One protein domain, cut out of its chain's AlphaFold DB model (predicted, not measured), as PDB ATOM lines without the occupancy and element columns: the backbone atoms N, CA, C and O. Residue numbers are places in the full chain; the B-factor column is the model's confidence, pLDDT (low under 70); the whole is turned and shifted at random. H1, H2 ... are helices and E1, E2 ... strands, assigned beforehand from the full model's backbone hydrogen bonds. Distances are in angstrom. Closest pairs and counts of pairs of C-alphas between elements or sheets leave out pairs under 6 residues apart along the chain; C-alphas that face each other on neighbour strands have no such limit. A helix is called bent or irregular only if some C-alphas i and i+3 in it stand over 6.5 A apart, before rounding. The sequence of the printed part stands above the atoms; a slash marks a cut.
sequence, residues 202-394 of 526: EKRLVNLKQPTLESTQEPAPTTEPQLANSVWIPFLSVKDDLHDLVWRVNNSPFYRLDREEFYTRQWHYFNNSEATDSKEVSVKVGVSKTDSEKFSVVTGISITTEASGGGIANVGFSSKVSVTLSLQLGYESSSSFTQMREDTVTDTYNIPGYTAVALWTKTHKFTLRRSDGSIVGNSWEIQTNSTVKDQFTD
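This is residues 202 to 394 of the 526 residues of the protein "Vps62-related protein" of Okeania sp. SIO3B5 (UniProt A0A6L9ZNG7). A long, curled sheet of four strands, E1, E2, E7 and E8, runs through most of the length, and the two-strand ribbon E3 and E6 faces one part of it, making a lopsided sandwich. On the ribbon's side, nearer to the H1 end, a small, loosely built head holds H2, the short hairpin E4 and E5, and loops; H3 stands between this head and the sheet, H1 sits at one tip, and residues 202 to 225 run out along the long axis and fold back into E1. The printed part has 193 residues, with three named helices and eight named strands in the order E1 H1 E2 E3 H2 E4 E5 H3 E6 E7 E8. The class is mixed, helices and strands; the large sheet has the order E1 - E2 - E7 - E8, and it and the pairs E3 - E6 and E4 - E5 are antiparallel. The whole is elongated, 68 by 35 by 28 A, and only just loose, close to compact, with a radius of gyration of the C-alphas of 19.7 A.

Begin at Glu 202 and pass residues 202 to 225, which hold no named element. Find C-alpha 226 at (29.356, -57.148, -22.196); there E1 begins, residues 226 to 234, 24.6 A long. H1 is residues 245 to 251. E2, residues 254 to 271, runs 52.0 A to C-alpha 271 at (7.710, -57.655, -46.141). E3 returns over residues 277 to 285, 25.2 A. Next come H2, residues 289 to 299, 15.4 A, then E4, residues 301 to 304, and E5, residues 311 to 314. H3 is residues 334 to 340; it is neither bent nor irregular, but only just, with C-alphas 336 and 339 6.5 A apart. E6 is residues 343 to 351, 24.9 A, and E7 residues 355 to 369, 43.2 A. E8, residues 380 to 393, spans 35.0 A, bends by 73 degrees at residue 385 and ends with C-alpha 393 at (13.440, -64.901, -45.991).

Start with the twisted sheet, whose edge strands are E1 and E8. Between E1 and E2 look at N 231 and O 257, 3.0 A; between E2 and E7 at N 260 and O 365, 2.8 A; in the hairpin E7 and E8 at N 364 and O 382, 2.9 A. Residues 202 to 203 pair antiparallel with residues 229 to 230 of E1. E3 and E6 have N 281 and O 347 at 2.8 A, and their sheet is 10.0 A, centre to centre, from the part it faces. The closest C-alphas of E3 and E8 are those of Val 285 and Gln 383, 5.0 A. H3 stands up from the large sheet at 79 degrees, over E8, with a height over the sheet of 9.6 A; C-alphas 339 and 385 are their closest, 5.3 A. H2 only grazes that sheet. The closest C-alphas of H2 and E4 are those of Ser 296 and Ser 302, 4.7 A. In the hairpin E4 and E5, N 302 and O 313 are 2.8 A apart. H1 touches no helix and is only just not on the large sheet, with 4 pairs of C-alphas within 10 A. Every O i to N i+4 pair is within hydrogen-bond range in H1 and H2; H3 has 0 of 3, beside 3 of 4 O i to N i+3 pairs.

The two C-alphas farthest apart are those of Val 246 and Glu 274, 68.2 A. The printed part has no cut. The link E5 to H3, 19 residues, is long. The mean pLDDT of the printed part is 83.4; look for values under 70 at 33 residues, among them 302 to 317 and 332 to 340.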
ATOM      1  N   GLU A 202      40.740 -51.764 -15.928       92.94
ATOM      2  CA  GLU A 202      40.590 -53.153 -16.333       92.94
ATOM      3  C   GLU A 202      40.069 -53.184 -17.767       92.94
ATOM      4  O   GLU A 202      39.029 -52.595 -18.063       92.94
ATOM      5  N   LYS A 203      40.779 -53.888 -18.653       90.44
ATOM      6  CA  LYS A 203      40.322 -54.209 -20.010       90.44
ATOM      7  C   LYS A 203      39.907 -55.675 -20.037       90.44
ATOM      8  O   LYS A 203      40.688 -56.547 -19.661       90.44
ATOM      9  N   ARG A 204      38.684 -55.948 -20.481       91.44
ATOM     10  CA  ARG A 204      38.138 -57.297 -20.653       91.44
ATOM     11  C   ARG A 204      38.100 -57.639 -22.136       91.44
ATOM     12  O   ARG A 204      37.893 -56.766 -22.978       91.44
ATOM     13  N   LEU A 205      38.322 -58.912 -22.461       86.44
ATOM     14  CA  LEU A 205      38.112 -59.395 -23.819       86.44
ATOM     15  C   LEU A 205      36.605 -59.468 -24.065       86.44
ATOM     16  O   LEU A 205      35.905 -60.212 -23.383       86.44
ATOM     17  N   VAL A 206      36.132 -58.701 -25.037       87.25
ATOM     18  CA  VAL A 206      34.733 -58.708 -25.449       87.25
ATOM     19  C   VAL A 206      34.600 -59.581 -26.690       87.25
ATOM     20  O   VAL A 206      35.300 -59.360 -27.677       87.25
ATOM     21  N   ASN A 207      33.692 -60.556 -26.652       86.81
ATOM     22  CA  ASN A 207      33.342 -61.367 -27.815       86.81
ATOM     23  C   ASN A 207      31.886 -61.083 -28.193       86.81
ATOM     24  O   ASN A 207      30.975 -61.854 -27.877       86.81
ATOM     25  N   LEU A 208      31.661 -59.919 -28.807       87.94
ATOM     26  CA  LEU A 208      30.350 -59.551 -29.323       87.94
ATOM     27  C   LEU A 208      30.033 -60.391 -30.557       87.94
ATOM     28  O   LEU A 208      30.588 -60.167 -31.631       87.94
ATOM     29  N   LYS A 209      29.107 -61.337 -30.404       88.00
ATOM     30  CA  LYS A 209      28.498 -62.017 -31.546       88.00
ATOM     31  C   LYS A 209      27.613 -61.021 -32.290       88.00
ATOM     32  O   LYS A 209      26.806 -60.334 -31.662       88.00
ATOM     33  N   GLN A 210      27.783 -60.939 -33.606       90.12
ATOM     34  CA  GLN A 210      26.890 -60.147 -34.444       90.12
ATOM     35  C   GLN A 210      25.475 -60.742 -34.361       90.12
ATOM     36  O   GLN A 210      25.349 -61.967 -34.432       90.12
ATOM     37  N   PRO A 211      24.435 -59.918 -34.152       92.00
ATOM     38  CA  PRO A 211      23.061 -60.396 -34.145       92.00
ATOM     39  C   PRO A 211      22.661 -60.867 -35.545       92.00
ATOM     40  O   PRO A 211      23.075 -60.272 -36.540       92.00
ATOM     41  N   THR A 212      21.838 -61.909 -35.596       88.81
ATOM     42  CA  THR A 212      21.262 -62.464 -36.824       88.81
ATOM     43  C   THR A 212      19.747 -62.574 -36.691       88.81
ATOM     44  O   THR A 212      19.220 -62.665 -35.579       88.81
ATOM     45  N   LEU A 213      19.034 -62.565 -37.815       84.88
ATOM     46  CA  LEU A 213      17.614 -62.898 -37.866       84.88
ATOM     47  C   LEU A 213      17.442 -64.413 -37.989       84.88
ATOM     48  O   LEU A 213      17.917 -65.030 -38.935       84.88
ATOM     49  N   GLU A 214      16.723 -65.008 -37.040       83.56
ATOM     50  CA  GLU A 214      16.392 -66.442 -37.053       83.56
ATOM     51  C   GLU A 214      14.969 -66.714 -37.568       83.56
ATOM     52  O   GLU A 214      14.598 -67.861 -37.796       83.56
ATOM     53  N   SER A 215      14.153 -65.667 -37.723       83.00
ATOM     54  CA  SER A 215      12.787 -65.748 -38.243       83.00
ATOM     55  C   SER A 215      12.326 -64.389 -38.781       83.00
ATOM     56  O   SER A 215      13.052 -63.394 -38.712       83.00
ATOM     57  N   THR A 216      11.084 -64.322 -39.263       83.25
ATOM     58  CA  THR A 216      10.434 -63.065 -39.666       83.25
ATOM     59  C   THR A 216      10.049 -62.161 -38.494       83.25
ATOM     60  O   THR A 216       9.734 -60.986 -38.698       83.25
ATOM     61  N   GLN A 217      10.084 -62.683 -37.264       86.94
ATOM     62  CA  GLN A 217       9.699 -61.947 -36.063       86.94
ATOM     63  C   GLN A 217      10.708 -60.855 -35.708       86.94
ATOM     64  O   GLN A 217      11.903 -60.939 -35.996       86.94
ATOM     65  N   GLU A 218      10.202 -59.818 -35.049       91.62
ATOM     66  CA  GLU A 218      11.008 -58.709 -34.558       91.62
ATOM     67  C   GLU A 218      11.992 -59.204 -33.476       91.62
ATOM     68  O   GLU A 218      11.555 -59.747 -32.457       91.62
ATOM     69  N   PRO A 219      13.318 -59.042 -33.656       92.38
ATOM     70  CA  PRO A 219      14.285 -59.522 -32.677       92.38
ATOM     71  C   PRO A 219      14.316 -58.627 -31.432       92.38
ATOM     72  O   PRO A 219      13.831 -57.490 -31.431       92.38
ATOM     73  N   ALA A 220      14.939 -59.130 -30.361       93.62
ATOM     74  CA  ALA A 220      15.111 -58.383 -29.119       93.62
ATOM     75  C   ALA A 220      15.724 -56.985 -29.375       93.62
ATOM     76  O   ALA A 220      16.566 -56.824 -30.266       93.62
ATOM     77  N   PRO A 221      15.321 -55.957 -28.604       95.56
ATOM     78  CA  PRO A 221      15.794 -54.588 -28.813       95.56
ATOM     79  C   PRO A 221      17.305 -54.441 -28.605       95.56
ATOM     80  O   PRO A 221      17.917 -53.569 -29.216       95.56
ATOM     81  N   THR A 222      17.919 -55.295 -27.784       96.75
ATOM     82  CA  THR A 222      19.361 -55.299 -27.532       96.75
ATOM     83  C   THR A 222      19.902 -56.720 -27.436       96.75
ATOM     84  O   THR A 222      19.198 -57.624 -26.986       96.75
ATOM     85  N   THR A 223      21.170 -56.913 -27.797       95.50
ATOM     86  CA  THR A 223      21.928 -58.095 -27.361       95.50
ATOM     87  C   THR A 223      22.397 -57.933 -25.913       95.50
ATOM     88  O   THR A 223      22.347 -56.836 -25.356       95.50
ATOM     89  N   GLU A 224      22.867 -59.023 -25.302       94.25
ATOM     90  CA  GLU A 224      23.397 -59.004 -23.934       94.25
ATOM     91  C   GLU A 224      24.611 -58.058 -23.795       94.25
ATOM     92  O   GLU A 224      25.612 -58.250 -24.501       94.25
ATOM     93  N   PRO A 225      24.559 -57.060 -22.887       95.62
ATOM     94  CA  PRO A 225      25.683 -56.181 -22.582       95.62
ATOM     95  C   PRO A 225      26.910 -56.936 -22.076       95.62
ATOM     96  O   PRO A 225      26.839 -57.728 -21.138       95.62
ATOM     97  N   GLN A 226      28.070 -56.640 -22.663       95.88
ATOM     98  CA  GLN A 226      29.356 -57.148 -22.196       95.88
ATOM     99  C   GLN A 226      30.216 -56.003 -21.666       95.88
ATOM    100  O   GLN A 226      30.526 -55.054 -22.384       95.88
ATOM    101  N   LEU A 227      30.644 -56.104 -20.406       95.75
ATOM    102  CA  LEU A 227      31.559 -55.143 -19.796       95.75
ATOM    103  C   LEU A 227      32.928 -55.208 -20.481       95.75
ATOM    104  O   LEU A 227      33.640 -56.204 -20.362       95.75
ATOM    105  N   ALA A 228      33.302 -54.132 -21.165       93.44
ATOM    106  CA  ALA A 228      34.530 -54.033 -21.944       93.44
ATOM    107  C   ALA A 228      35.675 -53.426 -21.134       93.44
ATOM    108  O   ALA A 228      36.780 -53.966 -21.096       93.44
ATOM    109  N   ASN A 229      35.409 -52.305 -20.462       92.81
ATOM    110  CA  ASN A 229      36.423 -51.550 -19.736       92.81
ATOM    111  C   ASN A 229      35.865 -50.988 -18.430       92.81
ATOM    112  O   ASN A 229      34.696 -50.621 -18.360       92.81
ATOM    113  N   SER A 230      36.722 -50.864 -17.423       94.38
ATOM    114  CA  SER A 230      36.422 -50.152 -16.178       94.38
ATOM    115  C   SER A 230      37.617 -49.295 -15.785       94.38
ATOM    116  O   SER A 230      38.742 -49.778 -15.846       94.38
ATOM    117  N   VAL A 231      37.399 -48.056 -15.343       92.31
ATOM    118  CA  VAL A 231      38.460 -47.177 -14.817       92.31
ATOM    119  C   VAL A 231      38.053 -46.575 -13.482       92.31
ATOM    120  O   VAL A 231      36.909 -46.153 -13.312       92.31
ATOM    121  N   TRP A 232      38.987 -46.531 -12.535       93.19
ATOM    122  CA  TRP A 232      38.782 -45.865 -11.252       93.19
ATOM    123  C   TRP A 232      39.249 -44.412 -11.306       93.19
ATOM    124  O   TRP A 232      40.371 -44.125 -11.717       93.19
ATOM    125  N   ILE A 233      38.392 -43.496 -10.863       90.56
ATOM    126  CA  ILE A 233      38.613 -42.048 -10.895       90.56
ATOM    127  C   ILE A 233      38.416 -41.440  -9.498       90.56
ATOM    128  O   ILE A 233      37.564 -41.909  -8.738       90.56
ATOM    129  N   PRO A 234      39.183 -40.405  -9.118       91.88
ATOM    130  CA  PRO A 234      39.021 -39.739  -7.828       91.88
ATOM    131  C   PRO A 234      37.692 -38.979  -7.750       91.88
ATOM    132  O   PRO A 234      37.209 -38.447  -8.748       91.88
ATOM    133  N   PHE A 235      37.127 -38.855  -6.544       91.00
ATOM    134  CA  PHE A 235      35.870 -38.126  -6.324       91.00
ATOM    135  C   PHE A 235      35.942 -36.661  -6.793       91.00
ATOM    136  O   PHE A 235      34.944 -36.103  -7.238       91.00
ATOM    137  N   LEU A 236      37.129 -36.049  -6.772       87.25
ATOM    138  CA  LEU A 236      37.349 -34.703  -7.310       87.25
ATOM    139  C   LEU A 236      36.875 -34.563  -8.771       87.25
ATOM    140  O   LEU A 236      36.543 -33.462  -9.195       87.25
ATOM    141  N   SER A 237      36.835 -35.665  -9.535       81.50
ATOM    142  CA  SER A 237      36.410 -35.691 -10.940       81.50
ATOM    143  C   SER A 237      34.917 -35.924 -11.145       81.50
ATOM    144  O   SER A 237      34.459 -35.941 -12.282       81.50
ATOM    145  N   VAL A 238      34.176 -36.162 -10.065       86.62
ATOM    146  CA  VAL A 238      32.794 -36.629 -10.116       86.62
ATOM    147  C   VAL A 238      31.882 -35.633  -9.428       86.62
ATOM    148  O   VAL A 238      32.140 -35.213  -8.299       86.62
ATOM    149  N   LYS A 239      30.765 -35.328 -10.075       85.56
ATOM    150  CA  LYS A 239      29.623 -34.688  -9.442       85.56
ATOM    151  C   LYS A 239      28.669 -35.756  -8.906       85.56
ATOM    152  O   LYS A 239      28.241 -36.641  -9.639       85.56
ATOM    153  N   ASP A 240      28.390 -35.694  -7.609       89.62
ATOM    154  CA  ASP A 240      27.500 -36.618  -6.899       89.62
ATOM    155  C   ASP A 240      26.704 -35.819  -5.864       89.62
ATOM    156  O   ASP A 240      27.013 -35.833  -4.676       89.62
ATOM    157  N   ASP A 241      25.710 -35.065  -6.341       87.62
ATOM    158  CA  ASP A 241      24.935 -34.109  -5.531       87.62
ATOM    159  C   ASP A 241      24.115 -34.776  -4.409       87.62
ATOM    160  O   ASP A 241      23.577 -34.092  -3.540       87.62
ATOM    161  N   LEU A 242      24.017 -36.109  -4.409       92.44
ATOM    162  CA  LEU A 242      23.358 -36.870  -3.347       92.44
ATOM    163  C   LEU A 242      24.201 -36.952  -2.067       92.44
ATOM    164  O   LEU A 242      23.667 -37.310  -1.016       92.44
ATOM    165  N   HIS A 243      25.498 -36.634  -2.140       93.69
ATOM    166  CA  HIS A 243      26.424 -36.788  -1.026       93.69
ATOM    167  C   HIS A 243      27.404 -35.614  -0.909       93.69
ATOM    168  O   HIS A 243      27.988 -35.157  -1.890       93.69
ATOM    169  N   ASP A 244      27.633 -35.154   0.321       92.88
ATOM    170  CA  ASP A 244      28.602 -34.096   0.612       92.88
ATOM    171  C   ASP A 244      30.064 -34.590   0.557       92.88
ATOM    172  O   ASP A 244      30.350 -35.780   0.405       92.88
ATOM    173  N   LEU A 245      31.024 -33.664   0.668       91.94
ATOM    174  CA  LEU A 245      32.456 -33.983   0.601       91.94
ATOM    175  C   LEU A 245      32.877 -35.011   1.658       91.94
ATOM    176  O   LEU A 245      33.611 -35.945   1.333       91.94
ATOM    177  N   VAL A 246      32.399 -34.861   2.893       93.69
ATOM    178  CA  VAL A 246      32.748 -35.742   4.017       93.69
ATOM    179  C   VAL A 246      32.277 -37.161   3.727       93.69
ATOM    180  O   VAL A 246      33.046 -38.118   3.844       93.69
ATOM    181  N   TRP A 247      31.032 -37.327   3.280       95.69
ATOM    182  CA  TRP A 247      30.511 -38.632   2.905       95.69
ATOM    183  C   TRP A 247      31.328 -39.239   1.769       95.69
ATOM    184  O   TRP A 247      31.706 -40.410   1.844       95.69
ATOM    185  N   ARG A 248      31.649 -38.449   0.740       95.00
ATOM    186  CA  ARG A 248      32.381 -38.926  -0.438       95.00
ATOM    187  C   ARG A 248      33.792 -39.368  -0.080       95.00
ATOM    188  O   ARG A 248      34.166 -40.468  -0.460       95.00
ATOM    189  N   VAL A 249      34.536 -38.607   0.720       94.94
ATOM    190  CA  VAL A 249      35.875 -39.003   1.194       94.94
ATOM    191  C   VAL A 249      35.829 -40.308   1.996       94.94
ATOM    192  O   VAL A 249      36.701 -41.161   1.831       94.94
ATOM    193  N   ASN A 250      34.801 -40.496   2.828       94.94
ATOM    194  CA  ASN A 250      34.724 -41.638   3.740       94.94
ATOM    195  C   ASN A 250      34.094 -42.906   3.131       94.94
ATOM    196  O   ASN A 250      34.404 -44.005   3.591       94.94
ATOM    197  N   ASN A 251      33.235 -42.782   2.112       96.12
ATOM    198  CA  ASN A 251      32.464 -43.907   1.557       96.12
ATOM    199  C   ASN A 251      32.752 -44.181   0.075       96.12
ATOM    200  O   ASN A 251      32.651 -45.323  -0.371       96.12
ATOM    201  N   SER A 252      33.109 -43.154  -0.701       97.00
ATOM    202  CA  SER A 252      33.407 -43.295  -2.129       97.00
ATOM    203  C   SER A 252      34.493 -42.318  -2.603       97.00
ATOM    204  O   SER A 252      34.247 -41.533  -3.521       97.00
ATOM    205  N   PRO A 253      35.712 -42.350  -2.024       95.69
ATOM    206  CA  PRO A 253      36.791 -41.442  -2.429       95.69
ATOM    207  C   PRO A 253      37.242 -41.690  -3.875       95.69
ATOM    208  O   PRO A 253      37.813 -40.805  -4.515       95.69
ATOM    209  N   PHE A 254      36.936 -42.882  -4.395       95.62
ATOM    210  CA  PHE A 254      37.117 -43.277  -5.782       95.62
ATOM    211  C   PHE A 254      35.817 -43.872  -6.334       95.62
ATOM    212  O   PHE A 254      35.129 -44.646  -5.657       95.62
ATOM    213  N   TYR A 255      35.501 -43.501  -7.569       94.88
ATOM    214  CA  TYR A 255      34.353 -43.963  -8.346       94.88
ATOM    215  C   TYR A 255      34.850 -44.809  -9.514       94.88
ATOM    216  O   TYR A 255      35.995 -44.659  -9.940       94.88
ATOM    217  N   ARG A 256      33.998 -45.679 -10.049       94.06
ATOM    218  CA  ARG A 256      34.313 -46.517 -11.207       94.06
ATOM    219  C   ARG A 256      33.446 -46.120 -12.390       94.06
ATOM    220  O   ARG A 256      32.226 -46.091 -12.265       94.06
ATOM    221  N   LEU A 257      34.065 -45.836 -13.529       92.69
ATOM    222  CA  LEU A 257      33.365 -45.654 -14.794       92.69
ATOM    223  C   LEU A 257      33.490 -46.937 -15.615       92.69
ATOM    224  O   LEU A 257      34.593 -47.316 -16.011       92.69
ATOM    225  N   ASP A 258      32.359 -47.594 -15.843       94.56
ATOM    226  CA  ASP A 258      32.249 -48.818 -16.633       94.56
ATOM    227  C   ASP A 258      31.831 -48.483 -18.068       94.56
ATOM    228  O   ASP A 258      30.935 -47.663 -18.258       94.56
ATOM    229  N   ARG A 259      32.447 -49.139 -19.058       93.38
ATOM    230  CA  ARG A 259      32.024 -49.154 -20.463       93.38
ATOM    231  C   ARG A 259      31.594 -50.561 -20.849       93.38
ATOM    232  O   ARG A 259      32.420 -51.473 -20.869       93.38
ATOM    233  N   GLU A 260      30.332 -50.717 -21.207       95.31
ATOM    234  CA  GLU A 260      29.752 -51.940 -21.758       95.31
ATOM    235  C   GLU A 260      29.547 -51.785 -23.268       95.31
ATOM    236  O   GLU A 260      29.324 -50.678 -23.761       95.31
ATOM    237  N   GLU A 261      29.626 -52.887 -24.005       94.50
ATOM    238  CA  GLU A 261      29.353 -52.934 -25.440       94.50
ATOM    239  C   GLU A 261      28.257 -53.973 -25.729       94.50
ATOM    240  O   GLU A 261      28.228 -55.036 -25.108       94.50
ATOM    241  N   PHE A 262      27.352 -53.660 -26.657       96.00
ATOM    242  CA  PHE A 262      26.309 -54.558 -27.183       96.00
ATOM    243  C   PHE A 262      25.795 -54.036 -28.528       96.00
ATOM    244  O   PHE A 262      26.305 -53.043 -29.040       96.00
ATOM    245  N   TYR A 263      24.802 -54.695 -29.120       96.62
ATOM    246  CA  TYR A 263      24.089 -54.207 -30.296       96.62
ATOM    247  C   TYR A 263      22.682 -53.766 -29.913       96.62
ATOM    248  O   TYR A 263      21.973 -54.513 -29.244       96.62
ATOM    249  N   THR A 264      22.268 -52.587 -30.375       96.75
ATOM    250  CA  THR A 264      20.886 -52.104 -30.261       96.75
ATOM    251  C   THR A 264      20.218 -52.172 -31.622       96.75
ATOM    252  O   THR A 264      20.747 -51.646 -32.604       96.75
ATOM    253  N   ARG A 265      19.045 -52.800 -31.679       96.69
ATOM    254  CA  ARG A 265      18.197 -52.860 -32.866       96.69
ATOM    255  C   ARG A 265      17.628 -51.476 -33.145       96.69
ATOM    256  O   ARG A 265      16.911 -50.914 -32.327       96.69
ATOM    257  N   GLN A 266      17.957 -50.943 -34.310       95.94
ATOM    258  CA  GLN A 266      17.510 -49.629 -34.764       95.94
ATOM    259  C   GLN A 266      16.259 -49.731 -35.620       95.94
ATOM    260  O   GLN A 266      15.417 -48.838 -35.613       95.94
ATOM    261  N   TRP A 267      16.147 -50.827 -36.369       96.44
ATOM    262  CA  TRP A 267      15.035 -51.038 -37.270       96.44
ATOM    263  C   TRP A 267      14.835 -52.522 -37.564       96.44
ATOM    264  O   TRP A 267      15.790 -53.300 -37.584       96.44
ATOM    265  N   HIS A 268      13.583 -52.901 -37.787       96.56
ATOM    266  CA  HIS A 268      13.167 -54.198 -38.308       96.56
ATOM    267  C   HIS A 268      11.965 -53.973 -39.213       96.56
ATOM    268  O   HIS A 268      11.141 -53.092 -38.957       96.56
ATOM    269  N   TYR A 269      11.881 -54.768 -40.267       96.31
ATOM    270  CA  TYR A 269      10.728 -54.781 -41.141       96.31
ATOM    271  C   TYR A 269      10.571 -56.151 -41.773       96.31
ATOM    272  O   TYR A 269      11.549 -56.734 -42.231       96.31
ATOM    273  N   PHE A 270       9.333 -56.628 -41.836       93.00
ATOM    274  CA  PHE A 270       8.959 -57.839 -42.549       93.00
ATOM    275  C   PHE A 270       8.058 -57.482 -43.729       93.00
ATOM    276  O   PHE A 270       6.959 -56.951 -43.544       93.00
ATOM    277  N   ASN A 271       8.522 -57.778 -44.942       89.94
ATOM    278  CA  ASN A 271       7.710 -57.655 -46.141       89.94
ATOM    279  C   ASN A 271       6.781 -58.867 -46.256       89.94
ATOM    280  O   ASN A 271       7.156 -59.885 -46.823       89.94
ATOM    281  N   ASN A 272       5.558 -58.756 -45.748       83.00
ATOM    282  CA  ASN A 272       4.563 -59.830 -45.833       83.00
ATOM    283  C   ASN A 272       3.754 -59.815 -47.149       83.00
ATOM    284  O   ASN A 272       2.556 -60.098 -47.155       83.00
ATOM    285  N   SER A 273       4.365 -59.388 -48.253       81.00
ATOM    286  CA  SER A 273       3.749 -59.385 -49.583       81.00
ATOM    287  C   SER A 273       4.615 -60.156 -50.573       81.00
ATOM    288  O   SER A 273       5.781 -60.400 -50.296       81.00
ATOM    289  N   GLU A 274       4.066 -60.522 -51.732       73.88
ATOM    290  CA  GLU A 274       4.825 -61.189 -52.803       73.88
ATOM    291  C   GLU A 274       5.762 -60.222 -53.554       73.88
ATOM    292  O   GLU A 274       6.778 -60.627 -54.120       73.88
ATOM    293  N   ALA A 275       5.420 -58.931 -53.589       81.38
ATOM    294  CA  ALA A 275       6.183 -57.926 -54.316       81.38
ATOM    295  C   ALA A 275       7.404 -57.466 -53.512       81.38
ATOM    296  O   ALA A 275       7.367 -57.388 -52.288       81.38
ATOM    297  N   THR A 276       8.482 -57.091 -54.204       84.94
ATOM    298  CA  THR A 276       9.624 -56.436 -53.549       84.94
ATOM    299  C   THR A 276       9.215 -55.050 -53.051       84.94
ATOM    300  O   THR A 276       8.690 -54.248 -53.824       84.94
ATOM    301  N   ASP A 277       9.497 -54.757 -51.782       88.88
ATOM    302  CA  ASP A 277       9.323 -53.433 -51.181       88.88
ATOM    303  C   ASP A 277      10.688 -52.741 -51.047       88.88
ATOM    304  O   ASP A 277      11.710 -53.390 -50.827       88.88
ATOM    305  N   SER A 278      10.721 -51.419 -51.186       94.25
ATOM    306  CA  SER A 278      11.930 -50.620 -51.005       94.25
ATOM    307  C   SER A 278      11.756 -49.687 -49.811       94.25
ATOM    308  O   SER A 278      10.785 -48.929 -49.730       94.25
ATOM    309  N   LYS A 279      12.691 -49.744 -48.860       94.19
ATOM    310  CA  LYS A 279      12.681 -48.919 -47.646       94.19
ATOM    311  C   LYS A 279      13.983 -48.149 -47.524       94.19
ATOM    312  O   LYS A 279      15.059 -48.723 -47.635       94.19
ATOM    313  N   GLU A 280      13.880 -46.859 -47.238       95.38
ATOM    314  CA  GLU A 280      15.011 -46.044 -46.804       95.38
ATOM    315  C   GLU A 280      14.942 -45.873 -45.287       95.38
ATOM    316  O   GLU A 280      13.904 -45.499 -44.737       95.38
ATOM    317  N   VAL A 281      16.042 -46.175 -44.606       94.38
ATOM    318  CA  VAL A 281      16.147 -46.133 -43.148       94.38
ATOM    319  C   VAL A 281      17.279 -45.196 -42.789       94.38
ATOM    320  O   VAL A 281      18.403 -45.378 -43.245       94.38
ATOM    321  N   SER A 282      16.980 -44.203 -41.957       94.00
ATOM    322  CA  SER A 282      17.969 -43.260 -41.436       94.00
ATOM    323  C   SER A 282      18.046 -43.373 -39.920       94.00
ATOM    324  O   SER A 282      17.043 -43.197 -39.228       94.00
ATOM    325  N   VAL A 283      19.242 -43.654 -39.407       91.50
ATOM    326  CA  VAL A 283      19.514 -43.817 -37.978       91.50
ATOM    327  C   VAL A 283      20.490 -42.743 -37.527       91.50
ATOM    328  O   VAL A 283      21.585 -42.619 -38.077       91.50
ATOM    329  N   LYS A 284      20.109 -41.993 -36.490       90.69
ATOM    330  CA  LYS A 284      21.027 -41.079 -35.810       90.69
ATOM    331  C   LYS A 284      21.991 -41.879 -34.943       90.69
ATOM    332  O   LYS A 284      21.562 -42.680 -34.116       90.69
ATOM    333  N   VAL A 285      23.279 -41.646 -35.136       88.50
ATOM    334  CA  VAL A 285      24.367 -42.277 -34.387       88.50
ATOM    335  C   VAL A 285      25.278 -41.202 -33.804       88.50
ATOM    336  O   VAL A 285      25.182 -40.028 -34.148       88.50
ATOM    337  N   GLY A 286      26.168 -41.612 -32.914       83.06
ATOM    338  CA  GLY A 286      27.079 -40.769 -32.167       83.06
ATOM    339  C   GLY A 286      26.426 -40.056 -30.992       83.06
ATOM    340  O   GLY A 286      25.351 -40.420 -30.523       83.06
ATOM    341  N   VAL A 287      27.122 -39.041 -30.488       78.69
ATOM    342  CA  VAL A 287      26.640 -38.164 -29.422       78.69
ATOM    343  C   VAL A 287      26.576 -36.723 -29.908       78.69
ATOM    344  O   VAL A 287      27.560 -36.177 -30.417       78.69
ATOM    345  N   SER A 288      25.419 -36.095 -29.696       75.62
ATOM    346  CA  SER A 288      25.246 -34.657 -29.893       75.62
ATOM    347  C   SER A 288      25.998 -33.856 -28.825       75.62
ATOM    348  O   SER A 288      26.169 -34.292 -27.682       75.62
ATOM    349  N   LYS A 289      26.408 -32.624 -29.145       71.38
ATOM    350  CA  LYS A 289      27.020 -31.731 -28.142       71.38
ATOM    351  C   LYS A 289      26.115 -31.557 -26.913       71.38
ATOM    352  O   LYS A 289      26.589 -31.611 -25.783       71.38
ATOM    353  N   THR A 290      24.809 -31.433 -27.137       74.12
ATOM    354  CA  THR A 290      23.806 -31.259 -26.083       74.12
ATOM    355  C   THR A 290      23.695 -32.470 -25.156       74.12
ATOM    356  O   THR A 290      23.548 -32.297 -23.948       74.12
ATOM    357  N   ASP A 291      23.768 -33.698 -25.674       72.00
ATOM    358  CA  ASP A 291      23.672 -34.890 -24.822       72.00
ATOM    359  C   ASP A 291      24.955 -35.122 -24.019       72.00
ATOM    360  O   ASP A 291      24.884 -35.478 -22.840       72.00
ATOM    361  N   SER A 292      26.113 -34.793 -24.600       72.25
ATOM    362  CA  SER A 292      27.377 -34.744 -23.856       72.25
ATOM    363  C   SER A 292      27.342 -33.706 -22.724       72.25
ATOM    364  O   SER A 292      27.761 -33.991 -21.600       72.25
ATOM    365  N   GLU A 293      26.781 -32.518 -22.975       71.88
ATOM    366  CA  GLU A 293      26.609 -31.471 -21.959       71.88
ATOM    367  C   GLU A 293      25.665 -31.916 -20.832       71.88
ATOM    368  O   GLU A 293      26.001 -31.754 -19.658       71.88
ATOM    369  N   LYS A 294      24.520 -32.541 -21.152       72.19
ATOM    370  CA  LYS A 294      23.589 -33.078 -20.139       72.19
ATOM    371  C   LYS A 294      24.270 -34.096 -19.226       72.19
ATOM    372  O   LYS A 294      24.094 -34.034 -18.011       72.19
ATOM    373  N   PHE A 295      25.054 -35.014 -19.791       67.00
ATOM    374  CA  PHE A 295      25.781 -36.008 -19.002       67.00
ATOM    375  C   PHE A 295      26.858 -35.361 -18.119       67.00
ATOM    376  O   PHE A 295      26.965 -35.683 -16.930       67.00
ATOM    377  N   SER A 296      27.583 -34.376 -18.657       70.19
ATOM    378  CA  SER A 296      28.581 -33.604 -17.911       70.19
ATOM    379  C   SER A 296      27.977 -32.821 -16.748       70.19
ATOM    380  O   SER A 296      28.588 -32.747 -15.684       70.19
ATOM    381  N   VAL A 297      26.770 -32.270 -16.899       63.97
ATOM    382  CA  VAL A 297      26.071 -31.542 -15.823       63.97
ATOM    383  C   VAL A 297      25.712 -32.452 -14.646       63.97
ATOM    384  O   VAL A 297      25.648 -31.974 -13.508       63.97
ATOM    385  N   VAL A 298      25.483 -33.742 -14.903       62.50
ATOM    386  CA  VAL A 298      25.105 -34.729 -13.881       62.50
ATOM    387  C   VAL A 298      26.331 -35.362 -13.229       62.50
ATOM    388  O   VAL A 298      26.338 -35.538 -12.018       62.50
ATOM    389  N   THR A 299      27.360 -35.694 -14.013       65.44
ATOM    390  CA  THR A 299      28.479 -36.530 -13.543       65.44
ATOM    391  C   THR A 299      29.814 -35.798 -13.426       65.44
ATOM    392  O   THR A 299      30.722 -36.311 -12.778       65.44
ATOM    393  N   GLY A 300      29.961 -34.617 -14.035       59.75
ATOM    394  CA  GLY A 300      31.249 -33.939 -14.239       59.75
ATOM    395  C   GLY A 300      32.069 -34.499 -15.411       59.75
ATOM    396  O   GLY A 300      33.069 -33.908 -15.804       59.75
ATOM    397  N   ILE A 301      31.642 -35.612 -16.011       70.25
ATOM    398  CA  ILE A 301      32.351 -36.283 -17.102       70.25
ATOM    399  C   ILE A 301      31.699 -35.890 -18.424       70.25
ATOM    400  O   ILE A 301      30.494 -36.038 -18.598       70.25
ATOM    401  N   SER A 302      32.497 -35.417 -19.371       66.19
ATOM    402  CA  SER A 302      32.049 -35.046 -20.710       66.19
ATOM    403  C   SER A 302      32.759 -35.879 -21.766       66.19
ATOM    404  O   SER A 302      33.871 -36.375 -21.565       66.19
ATOM    405  N   ILE A 303      32.115 -35.984 -22.923       66.50
ATOM    406  CA  ILE A 303      32.737 -36.462 -24.148       66.50
ATOM    407  C   ILE A 303      32.820 -35.310 -25.132       66.50
ATOM    408  O   ILE A 303      31.807 -34.811 -25.624       66.50
ATOM    409  N   THR A 304      34.035 -34.896 -25.452       63.09
ATOM    410  CA  THR A 304      34.262 -33.893 -26.487       63.09
ATOM    411  C   THR A 304      34.535 -34.605 -27.805       63.09
ATOM    412  O   THR A 304      35.229 -35.617 -27.850       63.09
ATOM    413  N   THR A 305      33.969 -34.111 -28.903       51.28
ATOM    414  CA  THR A 305      34.111 -34.733 -30.231       51.28
ATOM    415  C   THR A 305      34.845 -33.838 -31.239       51.28
ATOM    416  O   THR A 305      34.990 -34.217 -32.406       51.28
ATOM    417  N   GLU A 306      35.366 -32.680 -30.807       52.88
ATOM    418  CA  GLU A 306      35.994 -31.680 -31.681       52.88
ATOM    419  C   GLU A 306      37.274 -32.180 -32.386       52.88
ATOM    420  O   GLU A 306      37.979 -33.086 -31.928       52.88
ATOM    421  N   ALA A 307      37.557 -31.591 -33.556       34.47
ATOM    422  CA  ALA A 307      38.572 -32.028 -34.522       34.47
ATOM    423  C   ALA A 307      40.029 -31.991 -34.024       34.47
ATOM    424  O   ALA A 307      40.884 -32.622 -34.638       34.47
ATOM    425  N   SER A 308      40.307 -31.311 -32.913       34.66
ATOM    426  CA  SER A 308      41.650 -31.116 -32.353       34.66
ATOM    427  C   SER A 308      41.964 -31.968 -31.114       34.66
ATOM    428  O   SER A 308      43.053 -31.827 -30.563       34.66
ATOM    429  N   GLY A 309      41.076 -32.873 -30.678       46.38
ATOM    430  CA  GLY A 309      41.384 -33.744 -29.533       46.38
ATOM    431  C   GLY A 309      40.192 -34.291 -28.758       46.38
ATOM    432  O   GLY A 309      40.254 -34.333 -27.534       46.38
ATOM    433  N   GLY A 310      39.114 -34.687 -29.442       53.69
ATOM    434  CA  GLY A 310      37.960 -35.305 -28.788       53.69
ATOM    435  C   GLY A 310      38.321 -36.529 -27.930       53.69
ATOM    436  O   GLY A 310      39.164 -37.338 -28.329       53.69
ATOM    437  N   GLY A 311      37.698 -36.649 -26.755       61.09
ATOM    438  CA  GLY A 311      37.936 -37.703 -25.772       61.09
ATOM    439  C   GLY A 311      36.938 -37.675 -24.609       61.09
ATOM    440  O   GLY A 311      36.080 -36.798 -24.535       61.09
ATOM    441  N   ILE A 312      37.052 -38.643 -23.695       65.38
ATOM    442  CA  ILE A 312      36.282 -38.683 -22.439       65.38
ATOM    443  C   ILE A 312      37.119 -37.994 -21.365       65.38
ATOM    444  O   ILE A 312      38.228 -38.445 -21.098       65.38
ATOM    445  N   ALA A 313      36.633 -36.916 -20.761       63.44
ATOM    446  CA  ALA A 313      37.390 -36.130 -19.788       63.44
ATOM    447  C   ALA A 313      36.482 -35.569 -18.692       63.44
ATOM    448  O   ALA A 313      35.272 -35.452 -18.875       63.44
ATOM    449  N   ASN A 314      37.063 -35.177 -17.559       64.88
ATOM    450  CA  ASN A 314      36.359 -34.293 -16.632       64.88
ATOM    451  C   ASN A 314      36.354 -32.874 -17.218       64.88
ATOM    452  O   ASN A 314      37.421 -32.356 -17.555       64.88
ATOM    453  N   VAL A 315      35.183 -32.246 -17.340       54.50
ATOM    454  CA  VAL A 315      35.059 -30.885 -17.877       54.50
ATOM    455  C   VAL A 315      34.419 -29.977 -16.835       54.50
ATOM    456  O   VAL A 315      33.254 -30.123 -16.481       54.50
ATOM    457  N   GLY A 316      35.200 -29.004 -16.358       51.38
ATOM    458  CA  GLY A 316      34.701 -27.834 -15.629       51.38
ATOM    459  C   GLY A 316      34.146 -28.079 -14.221       51.38
ATOM    460  O   GLY A 316      33.730 -27.113 -13.589       51.38
ATOM    461  N   PHE A 317      34.145 -29.314 -13.705       58.69
ATOM    462  CA  PHE A 317      33.608 -29.592 -12.368       58.69
ATOM    463  C   PHE A 317      34.581 -29.238 -11.234       58.69
ATOM    464  O   PHE A 317      34.165 -28.752 -10.185       58.69
ATOM    465  N   SER A 318      35.883 -29.470 -11.426       73.88
ATOM    466  CA  SER A 318      36.893 -29.183 -10.407       73.88
ATOM    467  C   SER A 318      38.190 -28.694 -11.031       73.88
ATOM    468  O   SER A 318      38.753 -29.349 -11.903       73.88
ATOM    469  N   SER A 319      38.712 -27.583 -10.515       74.12
ATOM    470  CA  SER A 319      40.065 -27.100 -10.806       74.12
ATOM    471  C   SER A 319      41.155 -27.914 -10.098       74.12
ATOM    472  O   SER A 319      42.336 -27.604 -10.228       74.12
ATOM    473  N   LYS A 320      40.787 -28.933  -9.305       83.12
ATOM    474  CA  LYS A 320      41.720 -29.777  -8.543       83.12
ATOM    475  C   LYS A 320      42.097 -31.064  -9.258       83.12
ATOM    476  O   LYS A 320      42.984 -31.770  -8.780       83.12
ATOM    477  N   VAL A 321      41.438 -31.402 -10.363       80.44
ATOM    478  CA  VAL A 321      41.778 -32.595 -11.132       80.44
ATOM    479  C   VAL A 321      41.536 -32.410 -12.620       80.44
ATOM    480  O   VAL A 321      40.456 -32.015 -13.050       80.44
ATOM    481  N   SER A 322      42.530 -32.816 -13.398       78.94
ATOM    482  CA  SER A 322      42.448 -32.905 -14.850       78.94
ATOM    483  C   SER A 322      42.691 -34.354 -15.250       78.94
ATOM    484  O   SER A 322      43.666 -34.966 -14.814       78.94
ATOM    485  N   VAL A 323      41.799 -34.927 -16.056       75.94
ATOM    486  CA  VAL A 323      41.915 -36.318 -16.506       75.94
ATOM    487  C   VAL A 323      41.299 -36.501 -17.889       75.94
ATOM    488  O   VAL A 323      40.223 -35.968 -18.160       75.94
ATOM    489  N   THR A 324      41.958 -37.308 -18.722       75.88
ATOM    490  CA  THR A 324      41.373 -37.935 -19.913       75.88
ATOM    491  C   THR A 324      41.301 -39.446 -19.704       75.88
ATOM    492  O   THR A 324      42.251 -40.051 -19.221       75.88
ATOM    493  N   LEU A 325      40.166 -40.053 -20.040       75.31
ATOM    494  CA  LEU A 325      39.826 -41.457 -19.775       75.31
ATOM    495  C   LEU A 325      39.758 -42.304 -21.051       75.31
ATOM    496  O   LEU A 325      39.472 -43.498 -20.981       75.31
ATOM    497  N   SER A 326      39.986 -41.707 -22.224       71.44
ATOM    498  CA  SER A 326      39.820 -42.376 -23.520       71.44
ATOM    499  C   SER A 326      40.643 -43.665 -23.625       71.44
ATOM    500  O   SER A 326      40.102 -44.703 -24.002       71.44
ATOM    501  N   LEU A 327      41.921 -43.636 -23.230       68.75
ATOM    502  CA  LEU A 327      42.796 -44.813 -23.283       68.75
ATOM    503  C   LEU A 327      42.315 -45.916 -22.327       68.75
ATOM    504  O   LEU A 327      42.192 -47.077 -22.718       68.75
ATOM    505  N   GLN A 328      41.981 -45.553 -21.087       76.56
ATOM    506  CA  GLN A 328      41.512 -46.488 -20.060       76.56
ATOM    507  C   GLN A 328      40.174 -47.133 -20.445       76.56
ATOM    508  O   GLN A 328      39.926 -48.307 -20.154       76.56
ATOM    509  N   LEU A 329      39.337 -46.391 -21.169       76.62
ATOM    510  CA  LEU A 329      38.072 -46.862 -21.723       76.62
ATOM    511  C   LEU A 329      38.241 -47.566 -23.074       76.62
ATOM    512  O   LEU A 329      37.241 -47.833 -23.723       76.62
ATOM    513  N   GLY A 330      39.466 -47.906 -23.489       68.19
ATOM    514  CA  GLY A 330      39.729 -48.793 -24.623       68.19
ATOM    515  C   GLY A 330      39.779 -48.118 -25.994       68.19
ATOM    516  O   GLY A 330      39.728 -48.822 -26.998       68.19
ATOM    517  N   TYR A 331      39.874 -46.788 -26.060       72.56
ATOM    518  CA  TYR A 331      40.056 -46.057 -27.315       72.56
ATOM    519  C   TYR A 331      41.541 -45.823 -27.574       72.56
ATOM    520  O   TYR A 331      42.211 -45.186 -26.770       72.56
ATOM    521  N   GLU A 332      42.052 -46.316 -28.698       64.69
ATOM    522  CA  GLU A 332      43.494 -46.331 -28.986       64.69
ATOM    523  C   GLU A 332      43.977 -45.049 -29.693       64.69
ATOM    524  O   GLU A 332      45.176 -44.794 -29.784       64.69
ATOM    525  N   SER A 333      43.051 -44.217 -30.182       60.81
ATOM    526  CA  SER A 333      43.345 -42.978 -30.909       60.81
ATOM    527  C   SER A 333      42.139 -42.032 -30.982       60.81
ATOM    528  O   SER A 333      40.993 -42.449 -30.806       60.81
ATOM    529  N   SER A 334      42.380 -40.778 -31.388       56.34
ATOM    530  CA  SER A 334      41.329 -39.823 -31.792       56.34
ATOM    531  C   SER A 334      40.461 -40.309 -32.948       56.34
ATOM    532  O   SER A 334      39.275 -39.987 -33.004       56.34
ATOM    533  N   SER A 335      41.011 -41.127 -33.847       53.22
ATOM    534  CA  SER A 335      40.257 -41.748 -34.937       53.22
ATOM    535  C   SER A 335      39.354 -42.891 -34.471       53.22
ATOM    536  O   SER A 335      38.325 -43.119 -35.088       53.22
ATOM    537  N   SER A 336      39.652 -43.551 -33.348       57.94
ATOM    538  CA  SER A 336      38.719 -44.504 -32.714       57.94
ATOM    539  C   SER A 336      37.456 -43.803 -32.188       57.94
ATOM    540  O   SER A 336      36.449 -44.437 -31.889       57.94
ATOM    541  N   PHE A 337      37.520 -42.475 -32.075       58.72
ATOM    542  CA  PHE A 337      36.500 -41.605 -31.513       58.72
ATOM    543  C   PHE A 337      35.587 -40.965 -32.572       58.72
ATOM    544  O   PHE A 337      34.526 -40.441 -32.236       58.72
ATOM    545  N   THR A 338      35.952 -41.033 -33.860       60.56
ATOM    546  CA  THR A 338      35.088 -40.548 -34.953       60.56
ATOM    547  C   THR A 338      33.784 -41.334 -35.038       60.56
ATOM    548  O   THR A 338      32.766 -40.752 -35.391       60.56
ATOM    549  N   GLN A 339      33.786 -42.607 -34.631       60.62
ATOM    550  CA  GLN A 339      32.599 -43.474 -34.593       60.62
ATOM    551  C   GLN A 339      31.517 -43.011 -33.603       60.62
ATOM    552  O   GLN A 339      30.393 -43.508 -33.653       60.62
ATOM    553  N   MET A 340      31.854 -42.088 -32.695       68.25
ATOM    554  CA  MET A 340      30.932 -41.509 -31.714       68.25
ATOM    555  C   MET A 340      30.526 -40.072 -32.061       68.25
ATOM    556  O   MET A 340      29.825 -39.437 -31.278       68.25
ATOM    557  N   ARG A 341      30.957 -39.527 -33.204       73.00
ATOM    558  CA  ARG A 341      30.475 -38.219 -33.665       73.00
ATOM    559  C   ARG A 341      29.028 -38.326 -34.102       73.00
ATOM    560  O   ARG A 341      28.676 -39.303 -34.754       73.00
ATOM    561  N   GLU A 342      28.232 -37.324 -33.732       82.88
ATOM    562  CA  GLU A 342      26.862 -37.207 -34.221       82.88
ATOM    563  C   GLU A 342      26.857 -37.265 -35.749       82.88
ATOM    564  O   GLU A 342      27.523 -36.468 -36.413       82.88
ATOM    565  N   ASP A 343      26.136 -38.243 -36.280       85.12
ATOM    566  CA  ASP A 343      25.996 -38.492 -37.707       85.12
ATOM    567  C   ASP A 343      24.642 -39.161 -37.978       85.12
ATOM    568  O   ASP A 343      23.918 -39.563 -37.061       85.12
ATOM    569  N   THR A 344      24.270 -39.275 -39.248       89.88
ATOM    570  CA  THR A 344      23.108 -40.045 -39.689       89.88
ATOM    571  C   THR A 344      23.553 -41.082 -40.704       89.88
ATOM    572  O   THR A 344      24.036 -40.744 -41.781       89.88
ATOM    573  N   VAL A 345      23.368 -42.356 -40.365       87.75
ATOM    574  CA  VAL A 345      23.590 -43.459 -41.300       87.75
ATOM    575  C   VAL A 345      22.282 -43.712 -42.037       87.75
ATOM    576  O   VAL A 345      21.275 -44.032 -41.402       87.75
ATOM    577  N   THR A 346      22.304 -43.557 -43.360       91.56
ATOM    578  CA  THR A 346      21.154 -43.804 -44.234       91.56
ATOM    579  C   THR A 346      21.432 -44.996 -45.134       91.56
ATOM    580  O   THR A 346      22.451 -45.038 -45.819       91.56
ATOM    581  N   ASP A 347      20.503 -45.944 -45.148       87.50
ATOM    582  CA  ASP A 347      20.577 -47.160 -45.944       87.50
ATOM    583  C   ASP A 347      19.267 -47.414 -46.686       87.50
ATOM    584  O   ASP A 347      18.180 -47.257 -46.127       87.50
ATOM    585  N   THR A 348      19.378 -47.865 -47.933       89.88
ATOM    586  CA  THR A 348      18.240 -48.307 -48.742       89.88
ATOM    587  C   THR A 348      18.225 -49.829 -48.822       89.88
ATOM    588  O   THR A 348      19.226 -50.453 -49.171       89.88
ATOM    589  N   TYR A 349      17.075 -50.426 -48.526       90.06
ATOM    590  CA  TYR A 349      16.836 -51.862 -48.557       90.06
ATOM    591  C   TYR A 349      15.835 -52.178 -49.660       90.06
ATOM    592  O   TYR A 349      14.733 -51.637 -49.658       90.06
ATOM    593  N   ASN A 350      16.204 -53.082 -50.565       88.75
ATOM    594  CA  ASN A 350      15.271 -53.722 -51.488       88.75
ATOM    595  C   ASN A 350      14.941 -55.092 -50.907       88.75
ATOM    596  O   ASN A 350      15.810 -55.957 -50.852       88.75
ATOM    597  N   ILE A 351      13.722 -55.246 -50.408       90.44
ATOM    598  CA  ILE A 351      13.313 -56.344 -49.539       90.44
ATOM    599  C   ILE A 351      12.376 -57.229 -50.354       90.44
ATOM    600  O   ILE A 351      11.243 -56.812 -50.622       90.44
ATOM    601  N   PRO A 352      12.825 -58.421 -50.783       86.00
ATOM    602  CA  PRO A 352      11.981 -59.355 -51.513       86.00
ATOM    603  C   PRO A 352      10.717 -59.707 -50.732       86.00
ATOM    604  O   PRO A 352      10.608 -59.440 -49.530       86.00
ATOM    605  N   GLY A 353       9.763 -60.320 -51.428       79.88
ATOM    606  CA  GLY A 353       8.586 -60.850 -50.766       79.88
ATOM    607  C   GLY A 353       8.960 -61.823 -49.651       79.88
ATOM    608  O   GLY A 353      10.012 -62.465 -49.694       79.88
ATOM    609  N   TYR A 354       8.142 -61.845 -48.606       79.81
ATOM    610  CA  TYR A 354       8.307 -62.698 -47.425       79.81
ATOM    611  C   TYR A 354       9.691 -62.614 -46.762       79.81
ATOM    612  O   TYR A 354      10.144 -63.546 -46.101       79.81
ATOM    613  N   THR A 355      10.367 -61.469 -46.889       82.69
ATOM    614  CA  THR A 355      11.689 -61.240 -46.298       82.69
ATOM    615  C   THR A 355      11.615 -60.248 -45.148       82.69
ATOM    616  O   THR A 355      11.073 -59.147 -45.274       82.69
ATOM    617  N   ALA A 356      12.174 -60.641 -44.011       89.19
ATOM    618  CA  ALA A 356      12.475 -59.765 -42.899       89.19
ATOM    619  C   ALA A 356      13.899 -59.229 -43.010       89.19
ATOM    620  O   ALA A 356      14.820 -59.933 -43.413       89.19
ATOM    621  N   VAL A 357      14.075 -57.977 -42.619       94.69
ATOM    622  CA  VAL A 357      15.362 -57.293 -42.542       94.69
ATOM    623  C   VAL A 357      15.472 -56.595 -41.200       94.69
ATOM    624  O   VAL A 357      14.477 -56.120 -40.647       94.69
ATOM    625  N   ALA A 358      16.684 -56.522 -40.669       95.44
ATOM    626  CA  ALA A 358      16.954 -55.789 -39.448       95.44
ATOM    627  C   ALA A 358      18.296 -55.066 -39.519       95.44
ATOM    628  O   ALA A 358      19.250 -55.516 -40.155       95.44
ATOM    629  N   LEU A 359      18.334 -53.917 -38.850       95.31
ATOM    630  CA  LEU A 359      19.497 -53.056 -38.714       95.31
ATOM    631  C   LEU A 359      19.789 -52.873 -37.228       95.31
ATOM    632  O   LEU A 359      18.936 -52.412 -36.466       95.31
ATOM    633  N   TRP A 360      21.022 -53.164 -36.838       95.88
ATOM    634  CA  TRP A 360      21.559 -52.901 -35.512       95.88
ATOM    635  C   TRP A 360      22.733 -51.936 -35.594       95.88
ATOM    636  O   TRP A 360      23.471 -51.912 -36.578       95.88
ATOM    637  N   THR A 361      22.955 -51.183 -34.524       94.12
ATOM    638  CA  THR A 361      24.191 -50.424 -34.304       94.12
ATOM    639  C   THR A 361      24.904 -50.967 -33.083       94.12
ATOM    640  O   THR A 361      24.270 -51.355 -32.097       94.12
ATOM    641  N   LYS A 362      26.238 -50.997 -33.122       93.06
ATOM    642  CA  LYS A 362      27.026 -51.257 -31.917       93.06
ATOM    643  C   LYS A 362      26.821 -50.093 -30.947       93.06
ATOM    644  O   LYS A 362      26.993 -48.936 -31.327       93.06
ATOM    645  N   THR A 363      26.464 -50.394 -29.710       93.38
ATOM    646  CA  THR A 363      26.175 -49.444 -28.638       93.38
ATOM    647  C   THR A 363      27.248 -49.522 -27.568       93.38
ATOM    648  O   THR A 363      27.626 -50.611 -27.140       93.38
ATOM    649  N   HIS A 364      27.741 -48.362 -27.139       91.31
ATOM    650  CA  HIS A 364      28.614 -48.229 -25.979       91.31
ATOM    651  C   HIS A 364      27.818 -47.615 -24.836       91.31
ATOM    652  O   HIS A 364      27.234 -46.546 -24.999       91.31
ATOM    653  N   LYS A 365      27.812 -48.270 -23.680       92.19
ATOM    654  CA  LYS A 365      27.115 -47.809 -22.483       92.19
ATOM    655  C   LYS A 365      28.102 -47.468 -21.385       92.19
ATOM    656  O   LYS A 365      28.912 -48.302 -21.002       92.19
ATOM    657  N   PHE A 366      28.001 -46.259 -20.856       90.44
ATOM    658  CA  PHE A 366      28.815 -45.748 -19.769       90.44
ATOM    659  C   PHE A 366      28.002 -45.687 -18.483       90.44
ATOM    660  O   PHE A 366      26.945 -45.057 -18.437       90.44
ATOM    661  N   THR A 367      28.504 -46.319 -17.425       93.19
ATOM    662  CA  THR A 367      27.855 -46.314 -16.110       93.19
ATOM    663  C   THR A 367      28.847 -45.874 -15.045       93.19
ATOM    664  O   THR A 367      29.858 -46.539 -14.818       93.19
ATOM    665  N   LEU A 368      28.551 -44.760 -14.374       92.88
ATOM    666  CA  LEU A 368      29.330 -44.286 -13.236       92.88
ATOM    667  C   LEU A 368      28.821 -44.934 -11.947       92.88
ATOM    668  O   LEU A 368      27.624 -44.912 -11.656       92.88
ATOM    669  N   ARG A 369      29.736 -45.500 -11.165       94.81
ATOM    670  CA  ARG A 369      29.431 -46.221  -9.932       94.81
ATOM    671  C   ARG A 369      30.245 -45.694  -8.766       94.81
ATOM    672  O   ARG A 369      31.420 -45.354  -8.913       94.81
ATOM    673  N   ARG A 370      29.629 -45.675  -7.590       95.94
ATOM    674  CA  ARG A 370      30.316 -45.463  -6.318       95.94
ATOM    675  C   ARG A 370      31.157 -46.682  -5.962       95.94
ATOM    676  O   ARG A 370      31.056 -47.751  -6.563       95.94
ATOM    677  N   SER A 371      31.961 -46.523  -4.923       94.88
ATOM    678  CA  SER A 371      32.801 -47.576  -4.353       94.88
ATOM    679  C   SER A 371      32.065 -48.843  -3.899       94.88
ATOM    680  O   SER A 371      32.700 -49.893  -3.832       94.88
ATOM    681  N   ASP A 372      30.772 -48.752  -3.583       94.62
ATOM    682  CA  ASP A 372      29.906 -49.876  -3.196       94.62
ATOM    683  C   ASP A 372      29.176 -50.528  -4.390       94.62
ATOM    684  O   ASP A 372      28.442 -51.496  -4.217       94.62
ATOM    685  N   GLY A 373      29.381 -50.014  -5.609       94.56
ATOM    686  CA  GLY A 373      28.736 -50.481  -6.837       94.56
ATOM    687  C   GLY A 373      27.414 -49.784  -7.180       94.56
ATOM    688  O   GLY A 373      26.917 -49.978  -8.298       94.56
ATOM    689  N   SER A 374      26.869 -48.951  -6.283       95.00
ATOM    690  CA  SER A 374      25.668 -48.150  -6.551       95.00
ATOM    691  C   SER A 374      25.906 -47.156  -7.688       95.00
ATOM    692  O   SER A 374      27.006 -46.630  -7.856       95.00
ATOM    693  N   ILE A 375      24.879 -46.910  -8.499       93.25
ATOM    694  CA  ILE A 375      24.976 -46.044  -9.680       93.25
ATOM    695  C   ILE A 375      24.856 -44.570  -9.262       93.25
ATOM    696  O   ILE A 375      24.098 -44.221  -8.351       93.25
ATOM    697  N   VAL A 376      25.620 -43.710  -9.933       89.81
ATOM    698  CA  VAL A 376      25.526 -42.250  -9.839       89.81
ATOM    699  C   VAL A 376      24.816 -41.731 -11.084       89.81
ATOM    700  O   VAL A 376      25.306 -41.916 -12.196       89.81
ATOM    701  N   GLY A 377      23.671 -41.072 -10.905       85.19
ATOM    702  CA  GLY A 377      22.859 -40.594 -12.025       85.19
ATOM    703  C   GLY A 377      22.296 -41.741 -12.873       85.19
ATOM    704  O   GLY A 377      21.924 -42.786 -12.343       85.19
ATOM    705  N   ASN A 378      22.233 -41.535 -14.189       84.12
ATOM    706  CA  ASN A 378      21.795 -42.540 -15.158       84.12
ATOM    707  C   ASN A 378      22.984 -43.060 -15.969       84.12
ATOM    708  O   ASN A 378      23.958 -42.338 -16.191       84.12
ATOM    709  N   SER A 379      22.876 -44.295 -16.461       86.44
ATOM    710  CA  SER A 379      23.775 -44.772 -17.508       86.44
ATOM    711  C   SER A 379      23.534 -44.006 -18.799       86.44
ATOM    712  O   SER A 379      22.407 -43.601 -19.090       86.44
ATOM    713  N   TRP A 380      24.578 -43.871 -19.596       82.31
ATOM    714  CA  TRP A 380      24.509 -43.178 -20.864       82.31
ATOM    715  C   TRP A 380      24.942 -44.091 -22.004       82.31
ATOM    716  O   TRP A 380      25.964 -44.760 -21.912       82.31
ATOM    717  N   GLU A 381      24.149 -44.130 -23.069       89.06
ATOM    718  CA  GLU A 381      24.344 -45.010 -24.215       89.06
ATOM    719  C   GLU A 381      24.634 -44.193 -25.474       89.06
ATOM    720  O   GLU A 381      24.027 -43.147 -25.706       89.06
ATOM    721  N   ILE A 382      25.574 -44.678 -26.282       86.62
ATOM    722  CA  ILE A 382      25.978 -44.085 -27.554       86.62
ATOM    723  C   ILE A 382      25.862 -45.160 -28.626       86.62
ATOM    724  O   ILE A 382      26.590 -46.155 -28.598       86.62
ATOM    725  N   GLN A 383      24.966 -44.961 -29.587       90.44
ATOM    726  CA  GLN A 383      24.918 -45.757 -30.808       90.44
ATOM    727  C   GLN A 383      26.088 -45.327 -31.689       90.44
ATOM    728  O   GLN A 383      26.201 -44.162 -32.033       90.44
ATOM    729  N   THR A 384      26.990 -46.231 -32.042       88.56
ATOM    730  CA  THR A 384      28.112 -45.913 -32.936       88.56
ATOM    731  C   THR A 384      27.682 -46.010 -34.399       88.56
ATOM    732  O   THR A 384      26.654 -46.610 -34.717       88.56
ATOM    733  N   ASN A 385      28.499 -45.487 -35.312       85.19
ATOM    734  CA  ASN A 385      28.298 -45.681 -36.753       85.19
ATOM    735  C   ASN A 385      28.639 -47.105 -37.256       85.19
ATOM    736  O   ASN A 385      28.544 -47.371 -38.452       85.19
ATOM    737  N   SER A 386      29.021 -48.030 -36.367       88.56
ATOM    738  CA  SER A 386      29.226 -49.441 -36.704       88.56
ATOM    739  C   SER A 386      27.879 -50.157 -36.783       88.56
ATOM    740  O   SER A 386      27.309 -50.532 -35.753       88.56
ATOM    741  N   THR A 387      27.390 -50.388 -38.000       90.19
ATOM    742  CA  THR A 387      26.124 -51.082 -38.258       90.19
ATOM    743  C   THR A 387      26.316 -52.570 -38.554       90.19
ATOM    744  O   THR A 387      27.332 -52.994 -39.100       90.19
ATOM    745  N   VAL A 388      25.320 -53.372 -38.180       92.25
ATOM    746  CA  VAL A 388      25.155 -54.772 -38.589       92.25
ATOM    747  C   VAL A 388      23.776 -54.894 -39.213       92.25
ATOM    748  O   VAL A 388      22.808 -54.351 -38.684       92.25
ATOM    749  N   LYS A 389      23.699 -55.581 -40.348       92.62
ATOM    750  CA  LYS A 389      22.459 -55.816 -41.082       92.62
ATOM    751  C   LYS A 389      22.326 -57.298 -41.322       92.62
ATOM    752  O   LYS A 389      23.325 -57.943 -41.631       92.62
ATOM    753  N   ASP A 390      21.107 -57.791 -41.224       90.75
ATOM    754  CA  ASP A 390      20.807 -59.165 -41.586       90.75
ATOM    755  C   ASP A 390      19.414 -59.272 -42.202       90.75
ATOM    756  O   ASP A 390      18.575 -58.380 -42.026       90.75
ATOM    757  N   GLN A 391      19.190 -60.356 -42.938       89.69
ATOM    758  CA  GLN A 391      17.922 -60.652 -43.586       89.69
ATOM    759  C   GLN A 391      17.538 -62.119 -43.398       89.69
ATOM    760  O   GLN A 391      18.377 -63.010 -43.482       89.69
ATOM    761  N   PHE A 392      16.247 -62.363 -43.202       83.62
ATOM    762  CA  PHE A 392      15.664 -63.693 -43.123       83.62
ATOM    763  C   PHE A 392      14.484 -63.769 -44.085       83.62
ATOM    764  O   PHE A 392      13.513 -63.033 -43.925       83.62
ATOM    765  N   THR A 393      14.554 -64.648 -45.075       78.31
ATOM    766  CA  THR A 393      13.440 -64.901 -45.991       78.31
ATOM    767  C   THR A 393      12.691 -66.130 -45.508       78.31
ATOM    768  O   THR A 393      13.274 -67.212 -45.430       78.31
ATOM    769  N   ASP A 394      11.413 -65.954 -45.171       60.59
ATOM    770  CA  ASP A 394      10.511 -67.083 -44.973       60.59
ATOM    771  C   ASP A 394      10.371 -67.788 -46.317       60.59
ATOM    772  O   ASP A 394      10.177 -67.131 -47.341       60.59
TER     773      ASP A 394